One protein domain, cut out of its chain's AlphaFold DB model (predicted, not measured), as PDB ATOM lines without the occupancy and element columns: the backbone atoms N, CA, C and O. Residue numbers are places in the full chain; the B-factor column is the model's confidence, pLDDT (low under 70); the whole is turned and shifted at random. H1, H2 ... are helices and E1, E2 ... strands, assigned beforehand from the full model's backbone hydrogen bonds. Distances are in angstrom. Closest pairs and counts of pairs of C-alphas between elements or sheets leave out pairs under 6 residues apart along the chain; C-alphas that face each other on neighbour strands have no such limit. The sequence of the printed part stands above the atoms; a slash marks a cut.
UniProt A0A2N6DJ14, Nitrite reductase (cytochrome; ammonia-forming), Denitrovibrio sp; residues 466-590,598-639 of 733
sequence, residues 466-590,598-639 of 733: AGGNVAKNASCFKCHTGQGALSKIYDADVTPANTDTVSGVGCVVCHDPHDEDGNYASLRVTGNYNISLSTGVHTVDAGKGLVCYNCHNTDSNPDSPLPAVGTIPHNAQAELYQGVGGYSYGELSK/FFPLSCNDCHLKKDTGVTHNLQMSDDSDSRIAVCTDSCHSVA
ATOM      1  N   ALA A 466     -43.921 -42.815 -66.293       86.62
ATOM      2  CA  ALA A 466     -45.220 -43.333 -66.723       86.62
ATOM      3  C   ALA A 466     -46.147 -42.245 -67.315       86.62
ATOM      4  O   ALA A 466     -47.363 -42.318 -67.134       86.62
ATOM      5  N   GLY A 467     -45.574 -41.251 -68.009       79.94
ATOM      6  CA  GLY A 467     -46.314 -40.145 -68.625       79.94
ATOM      7  C   GLY A 467     -46.949 -39.214 -67.592       79.94
ATOM      8  O   GLY A 467     -48.126 -38.886 -67.712       79.94
ATOM      9  N   GLY A 468     -46.227 -38.907 -66.511       82.25
ATOM     10  CA  GLY A 468     -46.699 -38.040 -65.424       82.25
ATOM     11  C   GLY A 468     -47.691 -38.694 -64.452       82.25
ATOM     12  O   GLY A 468     -48.139 -38.073 -63.489       82.25
ATOM     13  N   ASN A 469     -48.064 -39.965 -64.644       83.75
ATOM     14  CA  ASN A 469     -49.041 -40.625 -63.766       83.75
ATOM     15  C   ASN A 469     -48.535 -40.808 -62.328       83.75
ATOM     16  O   ASN A 469     -49.340 -40.871 -61.396       83.75
ATOM     17  N   VAL A 470     -47.216 -40.882 -62.125       88.25
ATOM     18  CA  VAL A 470     -46.630 -40.984 -60.780       88.25
ATOM     19  C   VAL A 470     -46.853 -39.715 -59.955       88.25
ATOM     20  O   VAL A 470     -47.073 -39.821 -58.753       88.25
ATOM     21  N   ALA A 471     -46.898 -38.544 -60.598       88.06
ATOM     22  CA  ALA A 471     -47.224 -37.273 -59.959       88.06
ATOM     23  C   ALA A 471     -48.698 -37.173 -59.530       88.06
ATOM     24  O   ALA A 471     -49.032 -36.417 -58.627       88.06
ATOM     25  N   LYS A 472     -49.594 -37.948 -60.151       85.12
ATOM     26  CA  LYS A 472     -51.045 -37.908 -59.882       85.12
ATOM     27  C   LYS A 472     -51.490 -38.949 -58.851       85.12
ATOM     28  O   LYS A 472     -52.587 -38.860 -58.305       85.12
ATOM     29  N   ASN A 473     -50.664 -39.958 -58.584       89.25
ATOM     30  CA  ASN A 473     -50.967 -41.023 -57.635       89.25
ATOM     31  C   ASN A 473     -50.377 -40.703 -56.256       89.25
ATOM     32  O   ASN A 473     -49.162 -40.639 -56.119       89.25
ATOM     33  N   ALA A 474     -51.217 -40.580 -55.224       89.56
ATOM     34  CA  ALA A 474     -50.777 -40.194 -53.879       89.56
ATOM     35  C   ALA A 474     -49.699 -41.112 -53.268       89.56
ATOM     36  O   ALA A 474     -48.848 -40.632 -52.524       89.56
ATOM     37  N   SER A 475     -49.692 -42.412 -53.580       89.00
ATOM     38  CA  SER A 475     -48.645 -43.326 -53.103       89.00
ATOM     39  C   SER A 475     -47.321 -43.103 -53.836       89.00
ATOM     40  O   SER A 475     -46.272 -43.072 -53.200       89.00
ATOM     41  N   CYS A 476     -47.353 -42.917 -55.159       92.44
ATOM     42  CA  CYS A 476     -46.150 -42.668 -55.962       92.44
ATOM     43  C   CYS A 476     -45.569 -41.266 -55.721       92.44
ATOM     44  O   CYS A 476     -44.349 -41.092 -55.704       92.44
ATOM     45  N   PHE A 477     -46.442 -40.281 -55.499       92.69
ATOM     46  CA  PHE A 477     -46.108 -38.874 -55.287       92.69
ATOM     47  C   PHE A 477     -45.048 -38.694 -54.198       92.69
ATOM     48  O   PHE A 477     -44.070 -37.986 -54.402       92.69
ATOM     49  N   LYS A 478     -45.176 -39.441 -53.094       92.50
ATOM     50  CA  LYS A 478     -44.286 -39.393 -51.920       92.50
ATOM     51  C   LYS A 478     -42.799 -39.599 -52.213       92.50
ATOM     52  O   LYS A 478     -41.978 -39.239 -51.382       92.50
ATOM     53  N   CYS A 479     -42.448 -40.212 -53.341       94.38
ATOM     54  CA  CYS A 479     -41.054 -40.486 -53.697       94.38
ATOM     55  C   CYS A 479     -40.668 -39.957 -55.084       94.38
ATOM     56  O   CYS A 479     -39.479 -39.837 -55.370       94.38
ATOM     57  N   HIS A 480     -41.643 -39.691 -55.957       94.31
ATOM     58  CA  HIS A 480     -41.408 -39.288 -57.347       94.31
ATOM     59  C   HIS A 480     -41.533 -37.784 -57.588       94.31
ATOM     60  O   HIS A 480     -41.173 -37.318 -58.667       94.31
ATOM     61  N   THR A 481     -42.013 -37.028 -56.604       93.19
ATOM     62  CA  THR A 481     -42.068 -35.567 -56.656       93.19
ATOM     63  C   THR A 481     -41.264 -34.988 -55.505       93.19
ATOM     64  O   THR A 481     -41.131 -35.613 -54.447       93.19
ATOM     65  N   GLY A 482     -40.700 -33.799 -55.694       93.38
ATOM     66  CA  GLY A 482     -39.933 -33.157 -54.637       93.38
ATOM     67  C   GLY A 482     -40.817 -32.759 -53.456       93.38
ATOM     68  O   GLY A 482     -40.423 -32.958 -52.311       93.38
ATOM     69  N   GLN A 483     -42.045 -32.307 -53.725       91.38
ATOM     70  CA  GLN A 483     -43.040 -31.975 -52.705       91.38
ATOM     71  C   GLN A 483     -43.406 -33.208 -51.867       91.38
ATOM     72  O   GLN A 483     -43.376 -33.165 -50.639       91.38
ATOM     73  N   GLY A 484     -43.690 -34.341 -52.518       93.62
ATOM     74  CA  GLY A 484     -44.019 -35.584 -51.824       93.62
ATOM     75  C   GLY A 484     -42.841 -36.141 -51.022       93.62
ATOM     76  O   GLY A 484     -43.023 -36.585 -49.888       93.62
ATOM     77  N   ALA A 485     -41.627 -36.071 -51.569       95.00
ATOM     78  CA  ALA A 485     -40.421 -36.512 -50.871       95.00
ATOM     79  C   ALA A 485     -40.110 -35.651 -49.637       95.00
ATOM     80  O   ALA A 485     -39.791 -36.191 -48.575       95.00
ATOM     81  N   LEU A 486     -40.264 -34.326 -49.735       93.88
ATOM     82  CA  LEU A 486     -40.151 -33.419 -48.589       93.88
ATOM     83  C   LEU A 486     -41.237 -33.684 -47.545       93.88
ATOM     84  O   LEU A 486     -40.940 -33.705 -46.353       93.88
ATOM     85  N   SER A 487     -42.465 -33.977 -47.979       93.06
ATOM     86  CA  SER A 487     -43.547 -34.392 -47.082       93.06
ATOM     87  C   SER A 487     -43.161 -35.608 -46.254       93.06
ATOM     88  O   SER A 487     -43.391 -35.637 -45.052       93.06
ATOM     89  N   LYS A 488     -42.523 -36.599 -46.882       91.44
ATOM     90  CA  LYS A 488     -42.042 -37.794 -46.189       91.44
ATOM     91  C   LYS A 488     -40.911 -37.485 -45.208       91.44
ATOM     92  O   LYS A 488     -40.880 -38.054 -44.124       91.44
ATOM     93  N   ILE A 489     -39.997 -36.589 -45.578       92.56
ATOM     94  CA  ILE A 489     -38.889 -36.147 -44.720       92.56
ATOM     95  C   ILE A 489     -39.399 -35.427 -43.466       92.56
ATOM     96  O   ILE A 489     -38.880 -35.665 -42.378       92.56
ATOM     97  N   TYR A 490     -40.412 -34.574 -43.612       91.81
ATOM     98  CA  TYR A 490     -40.959 -33.771 -42.516       91.81
ATOM     99  C   TYR A 490     -42.149 -34.406 -41.793       91.81
ATOM    100  O   TYR A 490     -42.715 -33.766 -40.912       91.81
ATOM    101  N   ASP A 491     -42.519 -35.642 -42.140       90.81
ATOM    102  CA  ASP A 491     -43.704 -36.323 -41.599       90.81
ATOM    103  C   ASP A 491     -45.000 -35.498 -41.777       90.81
ATOM    104  O   ASP A 491     -45.850 -35.401 -40.894       90.81
ATOM    105  N   ALA A 492     -45.133 -34.868 -42.946       91.06
ATOM    106  CA  ALA A 492     -46.315 -34.130 -43.376       91.06
ATOM    107  C   ALA A 492     -47.197 -34.981 -44.311       91.06
ATOM    108  O   ALA A 492     -46.753 -35.994 -44.864       91.06
ATOM    109  N   ASP A 493     -48.440 -34.541 -44.537       88.06
ATOM    110  CA  ASP A 493     -49.414 -35.194 -45.427       88.06
ATOM    111  C   ASP A 493     -49.710 -34.338 -46.669       88.06
ATOM    112  O   ASP A 493     -50.828 -33.878 -46.898       88.06
ATOM    113  N   VAL A 494     -48.669 -34.072 -47.459       89.06
ATOM    114  CA  VAL A 494     -48.768 -33.383 -48.748       89.06
ATOM    115  C   VAL A 494     -49.032 -34.415 -49.842       89.06
ATOM    116  O   VAL A 494     -48.234 -35.317 -50.109       89.06
ATOM    117  N   THR A 495     -50.167 -34.256 -50.506       88.75
ATOM    118  CA  THR A 495     -50.614 -35.077 -51.635       88.75
ATOM    119  C   THR A 495     -50.670 -34.235 -52.914       88.75
ATOM    120  O   THR A 495     -50.611 -33.008 -52.825       88.75
ATOM    121  N   PRO A 496     -50.877 -34.836 -54.103       84.56
ATOM    122  CA  PRO A 496     -51.066 -34.065 -55.336       84.56
ATOM    123  C   PRO A 496     -52.189 -33.017 -55.245       84.56
ATOM    124  O   PRO A 496     -52.149 -32.008 -55.935       84.56
ATOM    125  N   ALA A 497     -53.196 -33.241 -54.392       81.19
ATOM    126  CA  ALA A 497     -54.300 -32.301 -54.192       81.19
ATOM    127  C   ALA A 497     -53.921 -31.080 -53.332       81.19
ATOM    128  O   ALA A 497     -54.685 -30.121 -53.275       81.19
ATOM    129  N   ASN A 498     -52.781 -31.129 -52.638       80.38
ATOM    130  CA  ASN A 498     -52.272 -30.049 -51.792       80.38
ATOM    131  C   ASN A 498     -51.252 -29.168 -52.515       80.38
ATOM    132  O   ASN A 498     -50.775 -28.205 -51.922       80.38
ATOM    133  N   THR A 499     -50.879 -29.517 -53.746       74.31
ATOM    134  CA  THR A 499     -49.770 -28.872 -54.440       74.31
ATOM    135  C   THR A 499     -50.233 -28.172 -55.701       74.31
ATOM    136  O   THR A 499     -50.612 -28.811 -56.683       74.31
ATOM    137  N   ASP A 500     -50.079 -26.854 -55.679       65.38
ATOM    138  CA  ASP A 500     -50.226 -25.977 -56.839       65.38
ATOM    139  C   ASP A 500     -49.107 -26.232 -57.871       65.38
ATOM    140  O   ASP A 500     -49.175 -25.760 -58.994       65.38
ATOM    141  N   THR A 501     -48.055 -26.986 -57.522       72.12
ATOM    142  CA  THR A 501     -46.932 -27.286 -58.420       72.12
ATOM    143  C   THR A 501     -46.401 -28.685 -58.202       72.12
ATOM    144  O   THR A 501     -46.254 -29.130 -57.061       72.12
ATOM    145  N   VAL A 502     -46.044 -29.368 -59.288       79.50
ATOM    146  CA  VAL A 502     -45.266 -30.603 -59.205       79.50
ATOM    147  C   VAL A 502     -43.901 -30.398 -59.832       79.50
ATOM    148  O   VAL A 502     -43.766 -29.931 -60.956       79.50
ATOM    149  N   SER A 503     -42.868 -30.769 -59.091       86.31
ATOM    150  CA  SER A 503     -41.509 -30.878 -59.606       86.31
ATOM    151  C   SER A 503     -40.959 -32.246 -59.234       86.31
ATOM    152  O   SER A 503     -41.459 -32.901 -58.316       86.31
ATOM    153  N   GLY A 504     -39.918 -32.703 -59.925       90.75
ATOM    154  CA  GLY A 504     -39.235 -33.923 -59.510       90.75
ATOM    155  C   GLY A 504     -38.375 -33.718 -58.274       90.75
ATOM    156  O   GLY A 504     -38.468 -32.719 -57.558       90.75
ATOM    157  N   VAL A 505     -37.534 -34.709 -58.014       94.25
ATOM    158  CA  VAL A 505     -36.682 -34.759 -56.831       94.25
ATOM    159  C   VAL A 505     -35.405 -33.954 -57.091       94.25
ATOM    160  O   VAL A 505     -34.386 -34.512 -57.488       94.25
ATOM    161  N   GLY A 506     -35.487 -32.635 -56.898       92.50
ATOM    162  CA  GLY A 506     -34.375 -31.705 -57.110       92.50
ATOM    163  C   GLY A 506     -33.370 -31.616 -55.964       92.50
ATOM    164  O   GLY A 506     -33.533 -32.244 -54.911       92.50
ATOM    165  N   CYS A 507     -32.334 -30.786 -56.142       93.81
ATOM    166  CA  CYS A 507     -31.263 -30.571 -55.155       93.81
ATOM    167  C   CYS A 507     -31.806 -30.317 -53.741       93.81
ATOM    168  O   CYS A 507     -31.354 -30.935 -52.773       93.81
ATOM    169  N   VAL A 508     -32.813 -29.444 -53.639       93.25
ATOM    170  CA  VAL A 508     -33.369 -28.983 -52.362       93.25
ATOM    171  C   VAL A 508     -34.208 -30.036 -51.636       93.25
ATOM    172  O   VAL A 508     -34.654 -29.790 -50.519       93.25
ATOM    173  N   VAL A 509     -34.460 -31.201 -52.238       94.56
ATOM    174  CA  VAL A 509     -35.129 -32.316 -51.551       94.56
ATOM    175  C   VAL A 509     -34.154 -33.020 -50.615       94.56
ATOM    176  O   VAL A 509     -34.493 -33.329 -49.475       94.56
ATOM    177  N   CYS A 510     -32.925 -33.243 -51.082       95.31
ATOM    178  CA  CYS A 510     -31.877 -33.898 -50.306       95.31
ATOM    179  C   CYS A 510     -31.096 -32.905 -49.442       95.31
ATOM    180  O   CYS A 510     -30.731 -33.230 -48.311       95.31
ATOM    181  N   HIS A 511     -30.846 -31.711 -49.982       94.94
ATOM    182  CA  HIS A 511     -30.085 -30.651 -49.336       94.94
ATOM    183  C   HIS A 511     -31.019 -29.561 -48.820       94.94
ATOM    184  O   HIS A 511     -31.915 -29.108 -49.527       94.94
ATOM    185  N   ASP A 512     -30.808 -29.114 -47.593       93.81
ATOM    186  CA  ASP A 512     -31.362 -27.867 -47.116       93.81
ATOM    187  C   ASP A 512     -30.448 -26.713 -47.524       93.81
ATOM    188  O   ASP A 512     -29.376 -26.575 -46.938       93.81
ATOM    189  N   PRO A 513     -30.820 -25.865 -48.500       91.69
ATOM    190  CA  PRO A 513     -29.967 -24.742 -48.864       91.69
ATOM    191  C   PRO A 513     -29.708 -23.836 -47.652       91.69
ATOM    192  O   PRO A 513     -28.603 -23.328 -47.521       91.69
ATOM    193  N   HIS A 514     -30.662 -23.718 -46.723       91.31
ATOM    194  CA  HIS A 514     -30.558 -22.873 -45.530       91.31
ATOM    195  C   HIS A 514     -29.692 -23.445 -44.398       91.31
ATOM    196  O   HIS A 514     -29.404 -22.720 -43.446       91.31
ATOM    197  N   ASP A 515     -29.260 -24.703 -44.510       91.38
ATOM    198  CA  ASP A 515     -28.460 -25.417 -43.508       91.38
ATOM    199  C   ASP A 515     -29.075 -25.415 -42.089       91.38
ATOM    200  O   ASP A 515     -28.350 -25.366 -41.095       91.38
ATOM    201  N   GLU A 516     -30.411 -25.465 -41.971       90.69
ATOM    202  CA  GLU A 516     -31.138 -25.325 -40.696       90.69
ATOM    203  C   GLU A 516     -30.715 -26.382 -39.662       90.69
ATOM    204  O   GLU A 516     -30.572 -26.077 -38.476       90.69
ATOM    205  N   ASP A 517     -30.459 -27.608 -40.121       89.19
ATOM    206  CA  ASP A 517     -30.077 -28.736 -39.265       89.19
ATOM    207  C   ASP A 517     -28.554 -28.878 -39.073       89.19
ATOM    208  O   ASP A 517     -28.105 -29.729 -38.301       89.19
ATOM    209  N   GLY A 518     -27.735 -28.086 -39.782       89.44
ATOM    210  CA  GLY A 518     -26.265 -28.123 -39.702       89.44
ATOM    211  C   GLY A 518     -25.639 -29.483 -40.048       89.44
ATOM    212  O   GLY A 518     -24.534 -29.817 -39.603       89.44
ATOM    213  N   ASN A 519     -26.364 -30.316 -40.792       92.38
ATOM    214  CA  ASN A 519     -25.909 -31.638 -41.197       92.38
ATOM    215  C   ASN A 519     -24.772 -31.536 -42.223       92.38
ATOM    216  O   ASN A 519     -24.639 -30.569 -42.968       92.38
ATOM    217  N   TYR A 520     -23.955 -32.588 -42.322       88.19
ATOM    218  CA  TYR A 520     -22.887 -32.648 -43.324       88.19
ATOM    219  C   TYR A 520     -23.428 -32.392 -44.740       88.19
ATOM    220  O   TYR A 520     -24.373 -33.063 -45.157       88.19
ATOM    221  N   ALA A 521     -22.778 -31.483 -45.477       89.31
ATOM    222  CA  ALA A 521     -23.190 -31.042 -46.815       89.31
ATOM    223  C   ALA A 521     -24.657 -30.568 -46.875       89.31
ATOM    224  O   ALA A 521     -25.329 -30.749 -47.891       89.31
ATOM    225  N   SER A 522     -25.150 -30.031 -45.758       93.00
ATOM    226  CA  SER A 522     -26.515 -29.549 -45.571       93.00
ATOM    227  C   SER A 522     -27.582 -30.585 -45.914       93.00
ATOM    228  O   SER A 522     -28.626 -30.252 -46.451       93.00
ATOM    229  N   LEU A 523     -27.342 -31.875 -45.653       94.38
ATOM    230  CA  LEU A 523     -28.372 -32.900 -45.862       94.38
ATOM    231  C   LEU A 523     -29.573 -32.657 -44.935       94.38
ATOM    232  O   LEU A 523     -29.390 -32.450 -43.743       94.38
ATOM    233  N   ARG A 524     -30.809 -32.772 -45.430       94.38
ATOM    234  CA  ARG A 524     -32.002 -32.571 -44.580       94.38
ATOM    235  C   ARG A 524     -32.121 -33.585 -43.449       94.38
ATOM    236  O   ARG A 524     -32.627 -33.281 -42.382       94.38
ATOM    237  N   VAL A 525     -31.679 -34.817 -43.687       94.44
ATOM    238  CA  VAL A 525     -31.842 -35.908 -42.725       94.44
ATOM    239  C   VAL A 525     -30.609 -36.791 -42.659       94.44
ATOM    240  O   VAL A 525     -30.029 -37.172 -43.677       94.44
ATOM    241  N   THR A 526     -30.240 -37.162 -41.437       94.75
ATOM    242  CA  THR A 526     -29.228 -38.179 -41.149       94.75
ATOM    243  C   THR A 526     -29.635 -38.997 -39.919       94.75
ATOM    244  O   THR A 526     -30.471 -38.569 -39.126       94.75
ATOM    245  N   GLY A 527     -29.063 -40.190 -39.753       94.06
ATOM    246  CA  GLY A 527     -29.239 -41.008 -38.551       94.06
ATOM    247  C   GLY A 527     -30.083 -42.257 -38.783       94.06
ATOM    248  O   GLY A 527     -29.839 -43.008 -39.725       94.06
ATOM    249  N   ASN A 528     -31.036 -42.529 -37.890       95.06
ATOM    250  CA  ASN A 528     -31.720 -43.822 -37.833       95.06
ATOM    251  C   ASN A 528     -32.933 -43.916 -38.772       95.06
ATOM    252  O   ASN A 528     -33.668 -42.951 -38.951       95.06
ATOM    253  N   TYR A 529     -33.192 -45.120 -39.283       94.06
ATOM    254  CA  TYR A 529     -34.384 -45.478 -40.054       94.06
ATOM    255  C   TYR A 529     -35.117 -46.662 -39.412       94.06
ATOM    256  O   TYR A 529     -34.484 -47.571 -38.872       94.06
ATOM    257  N   ASN A 530     -36.448 -46.683 -39.493       94.62
ATOM    258  CA  ASN A 530     -37.283 -47.761 -38.962       94.62
ATOM    259  C   ASN A 530     -37.846 -48.616 -40.101       94.62
ATOM    260  O   ASN A 530     -38.565 -48.115 -40.956       94.62
ATOM    261  N   ILE A 531     -37.562 -49.919 -40.076       94.00
ATOM    262  CA  ILE A 531     -38.106 -50.899 -41.024       94.00
ATOM    263  C   ILE A 531     -39.173 -51.719 -40.299       94.00
ATOM    264  O   ILE A 531     -38.894 -52.312 -39.254       94.00
ATOM    265  N   SER A 532     -40.386 -51.784 -40.842       94.56
ATOM    266  CA  SER A 532     -41.479 -52.540 -40.221       94.56
ATOM    267  C   SER A 532     -41.453 -53.995 -40.682       94.56
ATOM    268  O   SER A 532     -41.716 -54.301 -41.844       94.56
ATOM    269  N   LEU A 533     -41.142 -54.913 -39.764       92.62
ATOM    270  CA  LEU A 533     -41.156 -56.357 -40.000       92.62
ATOM    271  C   LEU A 533     -42.356 -57.004 -39.296       92.62
ATOM    272  O   LEU A 533     -42.887 -56.482 -38.318       92.62
ATOM    273  N   SER A 534     -42.761 -58.192 -39.741       89.81
ATOM    274  CA  SER A 534     -43.839 -58.979 -39.129       89.81
ATOM    275  C   SER A 534     -43.504 -59.424 -37.702       89.81
ATOM    276  O   SER A 534     -44.389 -59.789 -36.932       89.81
ATOM    277  N   THR A 535     -42.223 -59.363 -37.334       88.75
ATOM    278  CA  THR A 535     -41.697 -59.610 -35.988       88.75
ATOM    279  C   THR A 535     -41.580 -58.342 -35.134       88.75
ATOM    280  O   THR A 535     -41.208 -58.443 -33.965       88.75
ATOM    281  N   GLY A 536     -41.887 -57.164 -35.687       90.81
ATOM    282  CA  GLY A 536     -41.800 -55.862 -35.025       90.81
ATOM    283  C   GLY A 536     -40.993 -54.828 -35.816       90.81
ATOM    284  O   GLY A 536     -40.546 -55.067 -36.935       90.81
ATOM    285  N   VAL A 537     -40.790 -53.653 -35.219       93.62
ATOM    286  CA  VAL A 537     -40.001 -52.573 -35.828       93.62
ATOM    287  C   VAL A 537     -38.508 -52.842 -35.645       93.62
ATOM    288  O   VAL A 537     -38.035 -53.081 -34.532       93.62
ATOM    289  N   HIS A 538     -37.760 -52.784 -36.743       92.19
ATOM    290  CA  HIS A 538     -36.311 -52.909 -36.775       92.19
ATOM    291  C   HIS A 538     -35.667 -51.551 -37.077       92.19
ATOM    292  O   HIS A 538     -35.687 -51.087 -38.216       92.19
ATOM    293  N   THR A 539     -35.088 -50.918 -36.058       94.69
ATOM    294  CA  THR A 539     -34.357 -49.652 -36.206       94.69
ATOM    295  C   THR A 539     -32.915 -49.907 -36.637       94.69
ATOM    296  O   THR A 539     -32.202 -50.706 -36.021       94.69
ATOM    297  N   VAL A 540     -32.471 -49.208 -37.676       92.00
ATOM    298  CA  VAL A 540     -31.110 -49.270 -38.219       92.00
ATOM    299  C   VAL A 540     -30.486 -47.884 -38.233       92.00
ATOM    300  O   VAL A 540     -31.181 -46.906 -38.481       92.00
ATOM    301  N   ASP A 541     -29.178 -47.800 -38.007       92.62
ATOM    302  CA  ASP A 541     -28.424 -46.575 -38.271       92.62
ATOM    303  C   ASP A 541     -28.139 -46.491 -39.775       92.62
ATOM    304  O   ASP A 541     -27.423 -47.332 -40.326       92.62
ATOM    305  N   ALA A 542     -28.769 -45.528 -40.444       92.88
ATOM    306  CA  ALA A 542     -28.588 -45.251 -41.863       92.88
ATOM    307  C   ALA A 542     -27.585 -44.107 -42.104       92.88
ATOM    308  O   ALA A 542     -27.205 -43.871 -43.254       92.88
ATOM    309  N   GLY A 543     -27.135 -43.405 -41.055       93.50
ATOM    310  CA  GLY A 543     -26.216 -42.275 -41.149       93.50
ATOM    311  C   GLY A 543     -26.636 -41.267 -42.223       93.50
ATOM    312  O   GLY A 543     -27.791 -40.852 -42.291       93.50
ATOM    313  N   LYS A 544     -25.701 -40.899 -43.106       93.00
ATOM    314  CA  LYS A 544     -25.961 -40.012 -44.258       93.00
ATOM    315  C   LYS A 544     -26.839 -40.659 -45.335       93.00
ATOM    316  O   LYS A 544     -27.429 -39.954 -46.144       93.00
ATOM    317  N   GLY A 545     -26.940 -41.987 -45.347       93.88
ATOM    318  CA  GLY A 545     -27.803 -42.740 -46.253       93.88
ATOM    319  C   GLY A 545     -29.291 -42.645 -45.914       93.88
ATOM    320  O   GLY A 545     -30.102 -43.101 -46.719       93.88
ATOM    321  N   LEU A 546     -29.667 -42.036 -44.778       95.25
ATOM    322  CA  LEU A 546     -31.071 -41.843 -44.399       95.25
ATOM    323  C   LEU A 546     -31.866 -41.116 -45.494       95.25
ATOM    324  O   LEU A 546     -32.983 -41.521 -45.811       95.25
ATOM    325  N   VAL A 547     -31.260 -40.116 -46.145       94.94
ATOM    326  CA  VAL A 547     -31.885 -39.399 -47.269       94.94
ATOM    327  C   VAL A 547     -32.271 -40.344 -48.413       94.94
ATOM    328  O   VAL A 547     -33.347 -40.220 -48.989       94.94
ATOM    329  N   CYS A 548     -31.443 -41.354 -48.695       95.81
ATOM    330  CA  CYS A 548     -31.729 -42.372 -49.702       95.81
ATOM    331  C   CYS A 548     -32.802 -43.349 -49.209       95.81
ATOM    332  O   CYS A 548     -33.649 -43.781 -49.990       95.81
ATOM    333  N   TYR A 549     -32.766 -43.701 -47.920       95.75
ATOM    334  CA  TYR A 549     -33.682 -44.667 -47.316       95.75
ATOM    335  C   TYR A 549     -35.120 -44.176 -47.343       95.75
ATOM    336  O   TYR A 549     -35.995 -45.014 -47.493       95.75
ATOM    337  N   ASN A 550     -35.379 -42.867 -47.296       93.38
ATOM    338  CA  ASN A 550     -36.741 -42.333 -47.382       93.38
ATOM    339  C   ASN A 550     -37.483 -42.776 -48.649       93.38
ATOM    340  O   ASN A 550     -38.675 -43.068 -48.579       93.38
ATOM    341  N   CYS A 551     -36.789 -42.921 -49.779       95.25
ATOM    342  CA  CYS A 551     -37.415 -43.339 -51.036       95.25
ATOM    343  C   CYS A 551     -37.034 -44.765 -51.452       95.25
ATOM    344  O   CYS A 551     -37.880 -45.492 -51.962       95.25
ATOM    345  N   HIS A 552     -35.789 -45.199 -51.222       96.12
ATOM    346  CA  HIS A 552     -35.255 -46.495 -51.665       96.12
ATOM    347  C   HIS A 552     -35.457 -47.621 -50.638       96.12
ATOM    348  O   HIS A 552     -34.520 -48.314 -50.234       96.12
ATOM    349  N   ASN A 553     -36.705 -47.799 -50.228       94.25
ATOM    350  CA  ASN A 553     -37.169 -48.832 -49.311       94.25
ATOM    351  C   ASN A 553     -38.553 -49.339 -49.751       94.25
ATOM    352  O   ASN A 553     -39.217 -48.685 -50.545       94.25
ATOM    353  N   THR A 554     -39.022 -50.448 -49.194       92.25
ATOM    354  CA  THR A 554     -40.319 -51.068 -49.542       92.25
ATOM    355  C   THR A 554     -41.572 -50.273 -49.131       92.25
ATOM    356  O   THR A 554     -42.686 -50.722 -49.395       92.25
ATOM    357  N   ASP A 555     -41.403 -49.136 -48.453       86.88
ATOM    358  CA  ASP A 555     -42.420 -48.352 -47.740       86.88
ATOM    359  C   ASP A 555     -43.161 -49.149 -46.652       86.88
ATOM    360  O   ASP A 555     -44.332 -48.912 -46.346       86.88
ATOM    361  N   SER A 556     -42.466 -50.133 -46.065       84.44
ATOM    362  CA  SER A 556     -43.022 -50.984 -45.012       84.44
ATOM    363  C   SER A 556     -43.464 -50.178 -43.791       84.44
ATOM    364  O   SER A 556     -42.721 -49.367 -43.235       84.44
ATOM    365  N   ASN A 557     -44.667 -50.470 -43.317       87.56
ATOM    366  CA  ASN A 557     -45.263 -49.847 -42.140       87.56
ATOM    367  C   ASN A 557     -45.959 -50.918 -41.275       87.56
ATOM    368  O   ASN A 557     -46.051 -52.073 -41.700       87.56
ATOM    369  N   PRO A 558     -46.431 -50.589 -40.059       88.25
ATOM    370  CA  PRO A 558     -47.086 -51.566 -39.190       88.25
ATOM    371  C   PRO A 558     -48.337 -52.236 -39.787       88.25
ATOM    372  O   PRO A 558     -48.632 -53.369 -39.413       88.25
ATOM    373  N   ASP A 559     -49.034 -51.580 -40.722       87.50
ATOM    374  CA  ASP A 559     -50.224 -52.119 -41.399       87.50
ATOM    375  C   ASP A 559     -49.870 -52.999 -42.613       87.50
ATOM    376  O   ASP A 559     -50.669 -53.830 -43.046       87.50
ATOM    377  N   SER A 560     -48.656 -52.857 -43.146       87.62
ATOM    378  CA  SER A 560     -48.103 -53.667 -44.234       87.62
ATOM    379  C   SER A 560     -46.635 -54.039 -43.958       87.62
ATOM    380  O   SER A 560     -45.729 -53.576 -44.664       87.62
ATOM    381  N   PRO A 561     -46.366 -54.861 -42.924       92.94
ATOM    382  CA  PRO A 561     -45.009 -55.209 -42.529       92.94
ATOM    383  C   PRO A 561     -44.389 -56.266 -43.454       92.94
ATOM    384  O   PRO A 561     -45.084 -57.075 -44.070       92.94
ATOM    385  N   LEU A 562     -43.057 -56.322 -43.498       93.19
ATOM    386  CA  LEU A 562     -42.334 -57.339 -44.265       93.19
ATOM    387  C   LEU A 562     -42.097 -58.632 -43.465       93.19
ATOM    388  O   LEU A 562     -41.816 -58.570 -42.271       93.19
ATOM    389  N   PRO A 563     -42.068 -59.812 -44.103       93.19
ATOM    390  CA  PRO A 563     -42.323 -60.038 -45.519       93.19
ATOM    391  C   PRO A 563     -43.819 -59.994 -45.857       93.19
ATOM    392  O   PRO A 563     -44.621 -60.694 -45.240       93.19
ATOM    393  N   ALA A 564     -44.181 -59.249 -46.900       90.00
ATOM    394  CA  ALA A 564     -45.549 -59.164 -47.414       90.00
ATOM    395  C   ALA A 564     -45.794 -60.228 -48.504       90.00
ATOM    396  O   ALA A 564     -45.969 -59.918 -49.686       90.00
ATOM    397  N   VAL A 565     -45.740 -61.510 -48.121       92.44
ATOM    398  CA  VAL A 565     -45.897 -62.647 -49.051       92.44
ATOM    399  C   VAL A 565     -47.198 -62.522 -49.850       92.44
ATOM    400  O   VAL A 565     -48.256 -62.261 -49.286       92.44
ATOM    401  N   GLY A 566     -47.119 -62.731 -51.167       89.69
ATOM    402  CA  GLY A 566     -48.247 -62.528 -52.084       89.69
ATOM    403  C   GLY A 566     -48.258 -61.162 -52.775       89.69
ATOM    404  O   GLY A 566     -49.105 -60.930 -53.635       89.69
ATOM    405  N   THR A 567     -47.315 -60.275 -52.442       90.25
ATOM    406  CA  THR A 567     -47.103 -58.979 -53.103       90.25
ATOM    407  C   THR A 567     -45.730 -58.924 -53.784       90.25
ATOM    408  O   THR A 567     -44.840 -59.723 -53.484       90.25
ATOM    409  N   ILE A 568     -45.560 -57.998 -54.734       92.31
ATOM    410  CA  ILE A 568     -44.261 -57.699 -55.353       92.31
ATOM    411  C   ILE A 568     -43.739 -56.412 -54.711       92.31
ATOM    412  O   ILE A 568     -44.351 -55.365 -54.933       92.31
ATOM    413  N   PRO A 569     -42.629 -56.461 -53.953       92.06
ATOM    414  CA  PRO A 569     -41.976 -55.250 -53.471       92.06
ATOM    415  C   PRO A 569     -41.603 -54.330 -54.639       92.06
ATOM    416  O   PRO A 569     -41.056 -54.793 -55.641       92.06
ATOM    417  N   HIS A 570     -41.900 -53.034 -54.523       87.12
ATOM    418  CA  HIS A 570     -41.567 -52.054 -55.562       87.12
ATOM    419  C   HIS A 570     -40.045 -51.842 -55.667       87.12
ATOM    420  O   HIS A 570     -39.465 -51.829 -56.756       87.12
ATOM    421  N   ASN A 571     -39.405 -51.735 -54.508       92.94
ATOM    422  CA  ASN A 571     -37.993 -51.477 -54.275       92.94
ATOM    423  C   ASN A 571     -37.623 -52.023 -52.882       92.94
ATOM    424  O   ASN A 571     -38.510 -52.256 -52.067       92.94
ATOM    425  N   ALA A 572     -36.346 -52.321 -52.634       96.25
ATOM    426  CA  ALA A 572     -35.929 -53.071 -51.438       96.25
ATOM    427  C   ALA A 572     -34.478 -52.797 -51.000       96.25
ATOM    428  O   ALA A 572     -33.859 -53.628 -50.334       96.25
ATOM    429  N   GLN A 573     -33.894 -51.674 -51.430       97.38
ATOM    430  CA  GLN A 573     -32.467 -51.409 -51.241       97.38
ATOM    431  C   GLN A 573     -32.104 -51.272 -49.766       97.38
ATOM    432  O   GLN A 573     -31.154 -51.917 -49.315       97.38
ATOM    433  N   ALA A 574     -32.871 -50.484 -49.007       96.12
ATOM    434  CA  ALA A 574     -32.666 -50.319 -47.572       96.12
ATOM    435  C   ALA A 574     -32.708 -51.670 -46.839       96.12
ATOM    436  O   ALA A 574     -31.801 -52.007 -46.078       96.12
ATOM    437  N   GLU A 575     -33.726 -52.486 -47.103       96.06
ATOM    438  CA  GLU A 575     -33.942 -53.753 -46.411       96.06
ATOM    439  C   GLU A 575     -32.917 -54.815 -46.805       96.06
ATOM    440  O   GLU A 575     -32.355 -55.478 -45.926       96.06
ATOM    441  N   LEU A 576     -32.607 -54.949 -48.102       96.50
ATOM    442  CA  LEU A 576     -31.598 -55.897 -48.565       96.50
ATOM    443  C   LEU A 576     -30.219 -55.526 -48.004       96.50
ATOM    444  O   LEU A 576     -29.524 -56.395 -47.471       96.50
ATOM    445  N   TYR A 577     -29.844 -54.243 -48.046       96.31
ATOM    446  CA  TYR A 577     -28.578 -53.755 -47.493       96.31
ATOM    447  C   TYR A 577     -28.462 -54.026 -45.985       96.31
ATOM    448  O   TYR A 577     -27.422 -54.488 -45.505       96.31
ATOM    449  N   GLN A 578     -29.556 -53.838 -45.240       94.75
ATOM    450  CA  GLN A 578     -29.627 -54.121 -43.803       94.75
ATOM    451  C   GLN A 578     -29.841 -55.608 -43.475       94.75
ATOM    452  O   GLN A 578     -29.807 -55.991 -42.307       94.75
ATOM    453  N   GLY A 579     -30.012 -56.475 -44.475       95.06
ATOM    454  CA  GLY A 579     -30.141 -57.917 -44.267       95.06
ATOM    455  C   GLY A 579     -31.444 -58.323 -43.573       95.06
ATOM    456  O   GLY A 579     -31.433 -59.241 -42.749       95.06
ATOM    457  N   VAL A 580     -32.536 -57.611 -43.865       94.75
ATOM    458  CA  VAL A 580     -33.883 -57.828 -43.314       94.75
ATOM    459  C   VAL A 580     -34.943 -57.803 -44.422       94.75
ATOM    460  O   VAL A 580     -34.627 -57.597 -45.588       94.75
ATOM    461  N   GLY A 581     -36.212 -58.043 -44.081       93.62
ATOM    462  CA  GLY A 581     -37.343 -57.919 -45.011       93.62
ATOM    463  C   GLY A 581     -37.600 -59.133 -45.911       93.62
ATOM    464  O   GLY A 581     -38.721 -59.309 -46.380       93.62
ATOM    465  N   GLY A 582     -36.622 -60.018 -46.109       95.00
ATOM    466  CA  GLY A 582     -36.801 -61.310 -46.774       95.00
ATOM    467  C   GLY A 582     -37.561 -62.333 -45.916       95.00
ATOM    468  O   GLY A 582     -37.532 -62.286 -44.685       95.00
ATOM    469  N   TYR A 583     -38.208 -63.306 -46.561       95.62
ATOM    470  CA  TYR A 583     -38.819 -64.442 -45.877       95.62
ATOM    471  C   TYR A 583     -37.734 -65.429 -45.426       95.62
ATOM    472  O   TYR A 583     -37.145 -66.141 -46.239       95.62
ATOM    473  N   SER A 584     -37.461 -65.456 -44.120       93.06
ATOM    474  CA  SER A 584     -36.321 -66.170 -43.529       93.06
ATOM    475  C   SER A 584     -36.585 -67.617 -43.129       93.06
ATOM    476  O   SER A 584     -35.662 -68.277 -42.660       93.06
ATOM    477  N   TYR A 585     -37.828 -68.097 -43.234       92.25
ATOM    478  CA  TYR A 585     -38.220 -69.447 -42.802       92.25
ATOM    479  C   TYR A 585     -37.944 -69.754 -41.317       92.25
ATOM    480  O   TYR A 585     -37.937 -70.908 -40.915       92.25
ATOM    481  N   GLY A 586     -37.722 -68.726 -40.488       87.44
ATOM    482  CA  GLY A 586     -37.299 -68.895 -39.092       87.44
ATOM    483  C   GLY A 586     -35.816 -69.252 -38.917       87.44
ATOM    484  O   GLY A 586     -35.343 -69.319 -37.786       87.44
ATOM    485  N   GLU A 587     -35.068 -69.410 -40.012       84.56
ATOM    486  CA  GLU A 587     -33.671 -69.862 -40.014       84.56
ATOM    487  C   GLU A 587     -32.671 -68.702 -39.862       84.56
ATOM    488  O   GLU A 587     -31.544 -68.878 -39.395       84.56
ATOM    489  N   LEU A 588     -33.081 -67.473 -40.200       81.38
ATOM    490  CA  LEU A 588     -32.258 -66.272 -40.025       81.38
ATOM    491  C   LEU A 588     -32.675 -65.539 -38.748       81.38
ATOM    492  O   LEU A 588     -33.544 -64.670 -38.756       81.38
ATOM    493  N   SER A 589     -32.047 -65.918 -37.633       63.62
ATOM    494  CA  SER A 589     -32.329 -65.368 -36.297       63.62
ATOM    495  C   SER A 589     -31.705 -63.989 -36.029       63.62
ATOM    496  O   SER A 589     -32.028 -63.356 -35.024       63.62
ATOM    497  N   LYS A 590     -30.814 -63.506 -36.907       66.75
ATOM    498  CA  LYS A 590     -30.194 -62.173 -36.830       66.75
ATOM    499  C   LYS A 590     -30.115 -61.534 -38.222       66.75
ATOM    500  O   LYS A 590     -29.896 -62.274 -39.182       66.75
ATOM    501  N   PHE A 598     -20.250 -52.667 -41.790       82.69
ATOM    502  CA  PHE A 598     -19.214 -52.711 -40.748       82.69
ATOM    503  C   PHE A 598     -18.114 -51.655 -40.944       82.69
ATOM    504  O   PHE A 598     -17.330 -51.426 -40.023       82.69
ATOM    505  N   PHE A 599     -18.052 -51.015 -42.117       81.88
ATOM    506  CA  PHE A 599     -17.071 -49.980 -42.474       81.88
ATOM    507  C   PHE A 599     -17.683 -48.568 -42.496       81.88
ATOM    508  O   PHE A 599     -17.229 -47.704 -43.239       81.88
ATOM    509  N   PRO A 600     -18.660 -48.317 -41.611       81.06
ATOM    510  CA  PRO A 600     -19.652 -47.234 -41.705       81.06
ATOM    511  C   PRO A 600     -20.042 -46.732 -43.104       81.06
ATOM    512  O   PRO A 600     -20.373 -45.558 -43.249       81.06
ATOM    513  N   LEU A 601     -20.003 -47.592 -44.130       88.38
ATOM    514  CA  LEU A 601     -20.340 -47.179 -45.488       88.38
ATOM    515  C   LEU A 601     -21.854 -47.041 -45.613       88.38
ATOM    516  O   LEU A 601     -22.618 -47.806 -45.022       88.38
ATOM    517  N   SER A 602     -22.286 -46.086 -46.420       90.50
ATOM    518  CA  SER A 602     -23.681 -45.882 -46.782       90.50
ATOM    519  C   SER A 602     -23.825 -45.742 -48.297       90.50
ATOM    520  O   SER A 602     -22.864 -45.894 -49.051       90.50
ATOM    521  N   CYS A 603     -25.046 -45.501 -48.775       94.00
ATOM    522  CA  CYS A 603     -25.352 -45.463 -50.205       94.00
ATOM    523  C   CYS A 603     -24.447 -44.481 -50.969       94.00
ATOM    524  O   CYS A 603     -24.006 -44.770 -52.080       94.00
ATOM    525  N   ASN A 604     -24.143 -43.333 -50.359       91.06
ATOM    526  CA  ASN A 604     -23.359 -42.271 -50.982       91.06
ATOM    527  C   ASN A 604     -21.875 -42.613 -51.175       91.06
ATOM    528  O   ASN A 604     -21.269 -42.123 -52.124       91.06
ATOM    529  N   ASP A 605     -21.312 -43.508 -50.368       88.81
ATOM    530  CA  ASP A 605     -19.903 -43.894 -50.473       88.81
ATOM    531  C   ASP A 605     -19.612 -44.728 -51.729       88.81
ATOM    532  O   ASP A 605     -18.462 -44.820 -52.154       88.81
ATOM    533  N   CYS A 606     -20.651 -45.305 -52.342       89.88
ATOM    534  CA  CYS A 606     -20.562 -45.990 -53.632       89.88
ATOM    535  C   CYS A 606     -21.226 -45.184 -54.753       89.88
ATOM    536  O   CYS A 606     -20.630 -44.993 -55.809       89.88
ATOM    537  N   HIS A 607     -22.453 -44.700 -54.534       92.31
ATOM    538  CA  HIS A 607     -23.248 -44.076 -55.592       92.31
ATOM    539  C   HIS A 607     -22.828 -42.637 -55.903       92.31
ATOM    540  O   HIS A 607     -22.959 -42.226 -57.058       92.31
ATOM    541  N   LEU A 608     -22.287 -41.903 -54.925       90.00
ATOM    542  CA  LEU A 608     -21.907 -40.499 -55.093       90.00
ATOM    543  C   LEU A 608     -20.392 -40.280 -55.158       90.00
ATOM    544  O   LEU A 608     -19.967 -39.211 -55.575       90.00
ATOM    545  N   LYS A 609     -19.557 -41.238 -54.750       86.94
ATOM    546  CA  LYS A 609     -18.103 -41.044 -54.698       86.94
ATOM    547  C   LYS A 609     -17.412 -41.464 -55.999       86.94
ATOM    548  O   LYS A 609     -17.712 -42.524 -56.546       86.94
ATOM    549  N   LYS A 610     -16.446 -40.654 -56.434       84.62
ATOM    550  CA  LYS A 610     -15.484 -40.949 -57.506       84.62
ATOM    551  C   LYS A 610     -14.058 -40.916 -56.951       84.62
ATOM    552  O   LYS A 610     -13.845 -40.492 -55.811       84.62
ATOM    553  N   ASP A 611     -13.086 -41.380 -57.732       80.38
ATOM    554  CA  ASP A 611     -11.658 -41.221 -57.412       80.38
ATOM    555  C   ASP A 611     -11.287 -39.739 -57.211       80.38
ATOM    556  O   ASP A 611     -10.441 -39.402 -56.381       80.38
ATOM    557  N   THR A 612     -12.008 -38.852 -57.900       77.56
ATOM    558  CA  THR A 612     -11.908 -37.400 -57.817       77.56
ATOM    559  C   THR A 612     -13.275 -36.759 -57.529       77.56
ATOM    560  O   THR A 612     -14.109 -36.544 -58.405       77.56
ATOM    561  N   GLY A 613     -13.506 -36.407 -56.261       78.88
ATOM    562  CA  GLY A 613     -14.699 -35.681 -55.811       78.88
ATOM    563  C   GLY A 613     -15.986 -36.511 -55.781       78.88
ATOM    564  O   GLY A 613     -15.972 -37.676 -55.372       78.88
ATOM    565  N   VAL A 614     -17.115 -35.879 -56.124       82.19
ATOM    566  CA  VAL A 614     -18.461 -36.462 -55.994       82.19
ATOM    567  C   VAL A 614     -19.289 -36.321 -57.272       82.19
ATOM    568  O   VAL A 614     -19.089 -35.412 -58.071       82.19
ATOM    569  N   THR A 615     -20.259 -37.214 -57.453       86.06
ATOM    570  CA  THR A 615     -21.184 -37.249 -58.588       86.06
ATOM    571  C   THR A 615     -22.623 -37.404 -58.115       86.06
ATOM    572  O   THR A 615     -22.933 -38.209 -57.241       86.06
ATOM    573  N   HIS A 616     -23.516 -36.650 -58.739       90.44
ATOM    574  CA  HIS A 616     -24.967 -36.777 -58.660       90.44
ATOM    575  C   HIS A 616     -25.541 -37.473 -59.906       90.44
ATOM    576  O   HIS A 616     -26.744 -37.424 -60.143       90.44
ATOM    577  N   ASN A 617     -24.713 -38.183 -60.687       86.81
ATOM    578  CA  ASN A 617     -25.213 -39.133 -61.684       86.81
ATOM    579  C   ASN A 617     -25.866 -40.353 -61.002       86.81
ATOM    580  O   ASN A 617     -26.834 -40.912 -61.507       86.81
ATOM    581  N   LEU A 618     -25.371 -40.747 -59.816       89.19
ATOM    582  CA  LEU A 618     -25.865 -41.856 -58.972       89.19
ATOM    583  C   LEU A 618     -25.788 -43.260 -59.604       89.19
ATOM    584  O   LEU A 618     -25.885 -44.271 -58.899       89.19
ATOM    585  N   GLN A 619     -25.590 -43.350 -60.916       89.12
ATOM    586  CA  GLN A 619     -25.490 -44.603 -61.646       89.12
ATOM    587  C   GLN A 619     -24.119 -45.238 -61.446       89.12
ATOM    588  O   GLN A 619     -23.106 -44.716 -61.892       89.12
ATOM    589  N   MET A 620     -24.087 -46.434 -60.861       88.88
ATOM    590  CA  MET A 620     -22.838 -47.186 -60.695       88.88
ATOM    591  C   MET A 620     -22.196 -47.600 -62.027       88.88
ATOM    592  O   MET A 620     -21.022 -47.946 -62.045       88.88
ATOM    593  N   SER A 621     -22.937 -47.609 -63.135       88.38
ATOM    594  CA  SER A 621     -22.388 -47.877 -64.471       88.38
ATOM    595  C   SER A 621     -21.683 -46.675 -65.097       88.38
ATOM    596  O   SER A 621     -20.960 -46.852 -66.071       88.38
ATOM    597  N   ASP A 622     -21.923 -45.473 -64.576       86.25
ATOM    598  CA  ASP A 622     -21.263 -44.261 -65.039       86.25
ATOM    599  C   ASP A 622     -19.851 -44.175 -64.462       86.25
ATOM    600  O   ASP A 622     -19.677 -44.357 -63.254       86.25
ATOM    601  N   ASP A 623     -18.871 -43.916 -65.330       86.44
ATOM    602  CA  ASP A 623     -17.441 -43.872 -65.005       86.44
ATOM    603  C   ASP A 623     -17.009 -45.009 -64.063       86.44
ATOM    604  O   ASP A 623     -16.534 -44.819 -62.936       86.44
ATOM    605  N   SER A 624     -17.257 -46.238 -64.522       89.81
ATOM    606  CA  SER A 624     -17.001 -47.442 -63.737       89.81
ATOM    607  C   SER A 624     -15.541 -47.556 -63.306       89.81
ATOM    608  O   SER A 624     -15.282 -48.080 -62.227       89.81
ATOM    609  N   ASP A 625     -14.597 -47.059 -64.107       89.81
ATOM    610  CA  ASP A 625     -13.166 -47.128 -63.800       89.81
ATOM    611  C   ASP A 625     -12.828 -46.268 -62.574       89.81
ATOM    612  O   ASP A 625     -12.214 -46.768 -61.626       89.81
ATOM    613  N   SER A 626     -13.321 -45.024 -62.530       88.62
ATOM    614  CA  SER A 626     -13.198 -44.150 -61.356       88.62
ATOM    615  C   SER A 626     -13.858 -44.770 -60.117       88.62
ATOM    616  O   SER A 626     -13.284 -44.782 -59.023       88.62
ATOM    617  N   ARG A 627     -15.043 -45.377 -60.267       88.12
ATOM    618  CA  ARG A 627     -15.740 -46.041 -59.150       88.12
ATOM    619  C   ARG A 627     -14.995 -47.273 -58.637       88.12
ATOM    620  O   ARG A 627     -14.903 -47.481 -57.427       88.12
ATOM    621  N   ILE A 628     -14.428 -48.083 -59.531       90.62
ATOM    622  CA  ILE A 628     -13.603 -49.243 -59.166       90.62
ATOM    623  C   ILE A 628     -12.350 -48.796 -58.408       90.62
ATOM    624  O   ILE A 628     -11.958 -49.461 -57.440       90.62
ATOM    625  N   ALA A 629     -11.739 -47.670 -58.794       89.38
ATOM    626  CA  ALA A 629     -10.609 -47.101 -58.066       89.38
ATOM    627  C   ALA A 629     -10.993 -46.766 -56.613       89.38
ATOM    628  O   ALA A 629     -10.302 -47.202 -55.691       89.38
ATOM    629  N   VAL A 630     -12.161 -46.150 -56.377       87.31
ATOM    630  CA  VAL A 630     -12.680 -45.892 -55.013       87.31
ATOM    631  C   VAL A 630     -12.805 -47.178 -54.192       87.31
ATOM    632  O   VAL A 630     -12.387 -47.213 -53.028       87.31
ATOM    633  N   CYS A 631     -13.364 -48.240 -54.786       88.94
ATOM    634  CA  CYS A 631     -13.491 -49.541 -54.128       88.94
ATOM    635  C   CYS A 631     -12.120 -50.117 -53.744       88.94
ATOM    636  O   CYS A 631     -11.953 -50.654 -52.644       88.94
ATOM    637  N   THR A 632     -11.148 -50.012 -54.651       87.75
ATOM    638  CA  THR A 632      -9.816 -50.617 -54.519       87.75
ATOM    639  C   THR A 632      -8.959 -49.877 -53.496       87.75
ATOM    640  O   THR A 632      -8.387 -50.519 -52.614       87.75
ATOM    641  N   ASP A 633      -8.942 -48.546 -53.556       82.12
ATOM    642  CA  ASP A 633      -8.125 -47.698 -52.685       82.12
ATOM    643  C   ASP A 633      -8.590 -47.736 -51.228       82.12
ATOM    644  O   ASP A 633      -7.776 -47.666 -50.307       82.12
ATOM    645  N   SER A 634      -9.901 -47.875 -51.010       73.12
ATOM    646  CA  SER A 634     -10.480 -47.805 -49.664       73.12
ATOM    647  C   SER A 634     -10.575 -49.173 -48.978       73.12
ATOM    648  O   SER A 634     -10.341 -49.264 -47.773       73.12
ATOM    649  N   CYS A 635     -10.935 -50.237 -49.714       83.44
ATOM    650  CA  CYS A 635     -11.402 -51.491 -49.099       83.44
ATOM    651  C   CYS A 635     -10.927 -52.783 -49.795       83.44
ATOM    652  O   CYS A 635     -10.706 -53.791 -49.123       83.44
ATOM    653  N   HIS A 636     -10.767 -52.787 -51.123       88.75
ATOM    654  CA  HIS A 636     -10.536 -53.994 -51.935       88.75
ATOM    655  C   HIS A 636      -9.102 -54.111 -52.487       88.75
ATOM    656  O   HIS A 636      -8.880 -54.587 -53.598       88.75
ATOM    657  N   SER A 637      -8.099 -53.741 -51.691       84.56
ATOM    658  CA  SER A 637      -6.686 -53.691 -52.114       84.56
ATOM    659  C   SER A 637      -6.060 -55.045 -52.485       84.56
ATOM    660  O   SER A 637      -5.047 -55.093 -53.178       84.56
ATOM    661  N   VAL A 638      -6.649 -56.158 -52.036       86.12
ATOM    662  CA  VAL A 638      -6.168 -57.521 -52.341       86.12
ATOM    663  C   VAL A 638      -6.680 -58.019 -53.695       86.12
ATOM    664  O   VAL A 638      -6.003 -58.800 -54.363       86.12
ATOM    665  N   ALA A 639      -7.878 -57.599 -54.096       87.25
ATOM    666  CA  ALA A 639      -8.490 -57.967 -55.364       87.25
ATOM    667  C   ALA A 639      -9.484 -56.878 -55.765       87.25
ATOM    668  O   ALA A 639     -10.511 -56.724 -55.111       87.25
TER     669      ALA A 639
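Overview. This is residues 466 to 590 and 598 to 639 of the 733 residues of the protein "Nitrite reductase (cytochrome; ammonia-forming)" of Denitrovibrio sp (UniProt A0A2N6DJ14). The shape is a loose T: a two-stranded hairpin, E1 and E2, makes the stem together with the short helix H6 and long loops, and short helices make the crossbar. One end of the bar holds H1, H2 and H3, the other holds H7, E3 and the longest helix, H8, with H4 between the two ends and H5 near the junction with the stem. Look for 167 printed residues, with eight named helices and three named strands in the order H1 H2 H3 H4 E1 E2 H5 H6 H7 E3 H8; the sheet order is E1 - E2, antiparallel. The class is mixed, helices and strands, with under half of the residues in named elements. The whole is compact, with a radius of gyration of the C-alphas of 17.5 A and spans of 52 by 45 by 34 A.

Arrangement. Begin at the sheet, where E1, residues 527 to 533, and E2, residues 536 to 543, form a hairpin. They are antiparallel, with 154 degrees between their directions; look for N 529 and O 540 at 2.8 A and N 538 and O 531 at 2.8 A, both within hydrogen-bond range. H6, residues 573 to 578, is near this sheet with its residues 574 to 578; the closest C-alphas of E1 and H6 are those of Ile 531 and Glu 575, 7.4 A apart. H5, residues 546 to 549, is close to H6 but not clearly touching, the closest C-alphas being those of Tyr 549 and Ala 574 at 5.7 A. Go next to H7, residues 603 to 607: it is close to H5 but not clearly touching, with the C-alphas of Cys 548 and Cys 603 closest at 7.1 A. H8, residues 624 to 634, is close to H7 but not clearly touching, with the C-alphas of Cys 606 and Arg 627 closest at 7.3 A. E3, residues 614 to 616, pairs with no named strand; its closest C-alpha to H7 is that of Thr 615, 7.7 A from that of His 607. Return to H5 for H4, residues 507 to 510: it is close to H5 but not clearly touching, with the C-alphas of Cys 510 and Val 547 closest at 6.3 A. H3, residues 482 to 489, only just touches H4, with 3 pairs of C-alphas within 8 A; the closest are those of Gly 482 and Val 509, 5.8 A. H2, residues 474 to 480, and H3 touch only at the corner, about perpendicular at 82 degrees, with the C-alphas of Lys 478 and Gly 484 closest at 3.8 A. H1, residues 469 to 472, and H2 also touch only at the corner, with the C-alphas of Ala 471 and Phe 477 closest at 5.1 A. Among the pairs that are apart are H1 and H8. Every O i to N i+4 pair is within hydrogen-bond range in H3, H6, H7 and H8; H2 has 1 of 3, beside 2 of 4 O i to N i+3 pairs, and H1, H4 and H5 are too short for an i+4 pair.

Along the chain. Find C-alpha 527 at (-29.239, -41.008, -38.551), where E1 begins; it runs 19.5 A to Leu 533. E2 returns over 21.6 A from Gly 536 to Gly 543. H1 begins at C-alpha 469, (-49.041, -40.625, -63.766), and is 5.1 A long; H2 is 10.0 A, H3 10.4 A, H4 5.9 A, H5 4.8 A, H6 8.4 A, H7 5.9 A and E3 7.0 A. H8 runs 15.5 A and ends at C-alpha 634, (-10.480, -47.805, -49.664).

Size, cuts and confidence. The C-alphas farthest apart, those of Asp 500 and Val 638, are 54.4 A apart. Residues 591 to 597 are not printed, and the gap from C-alpha 590 to C-alpha 598 is 15.0 A, in the link across the cut from H6 to H7. Long links join H3 to H4, H4 to E1 and H5 to H6. The mean pLDDT of the printed part is 89.6; this model falls under 70 at residue 500 and residues 589 to 590.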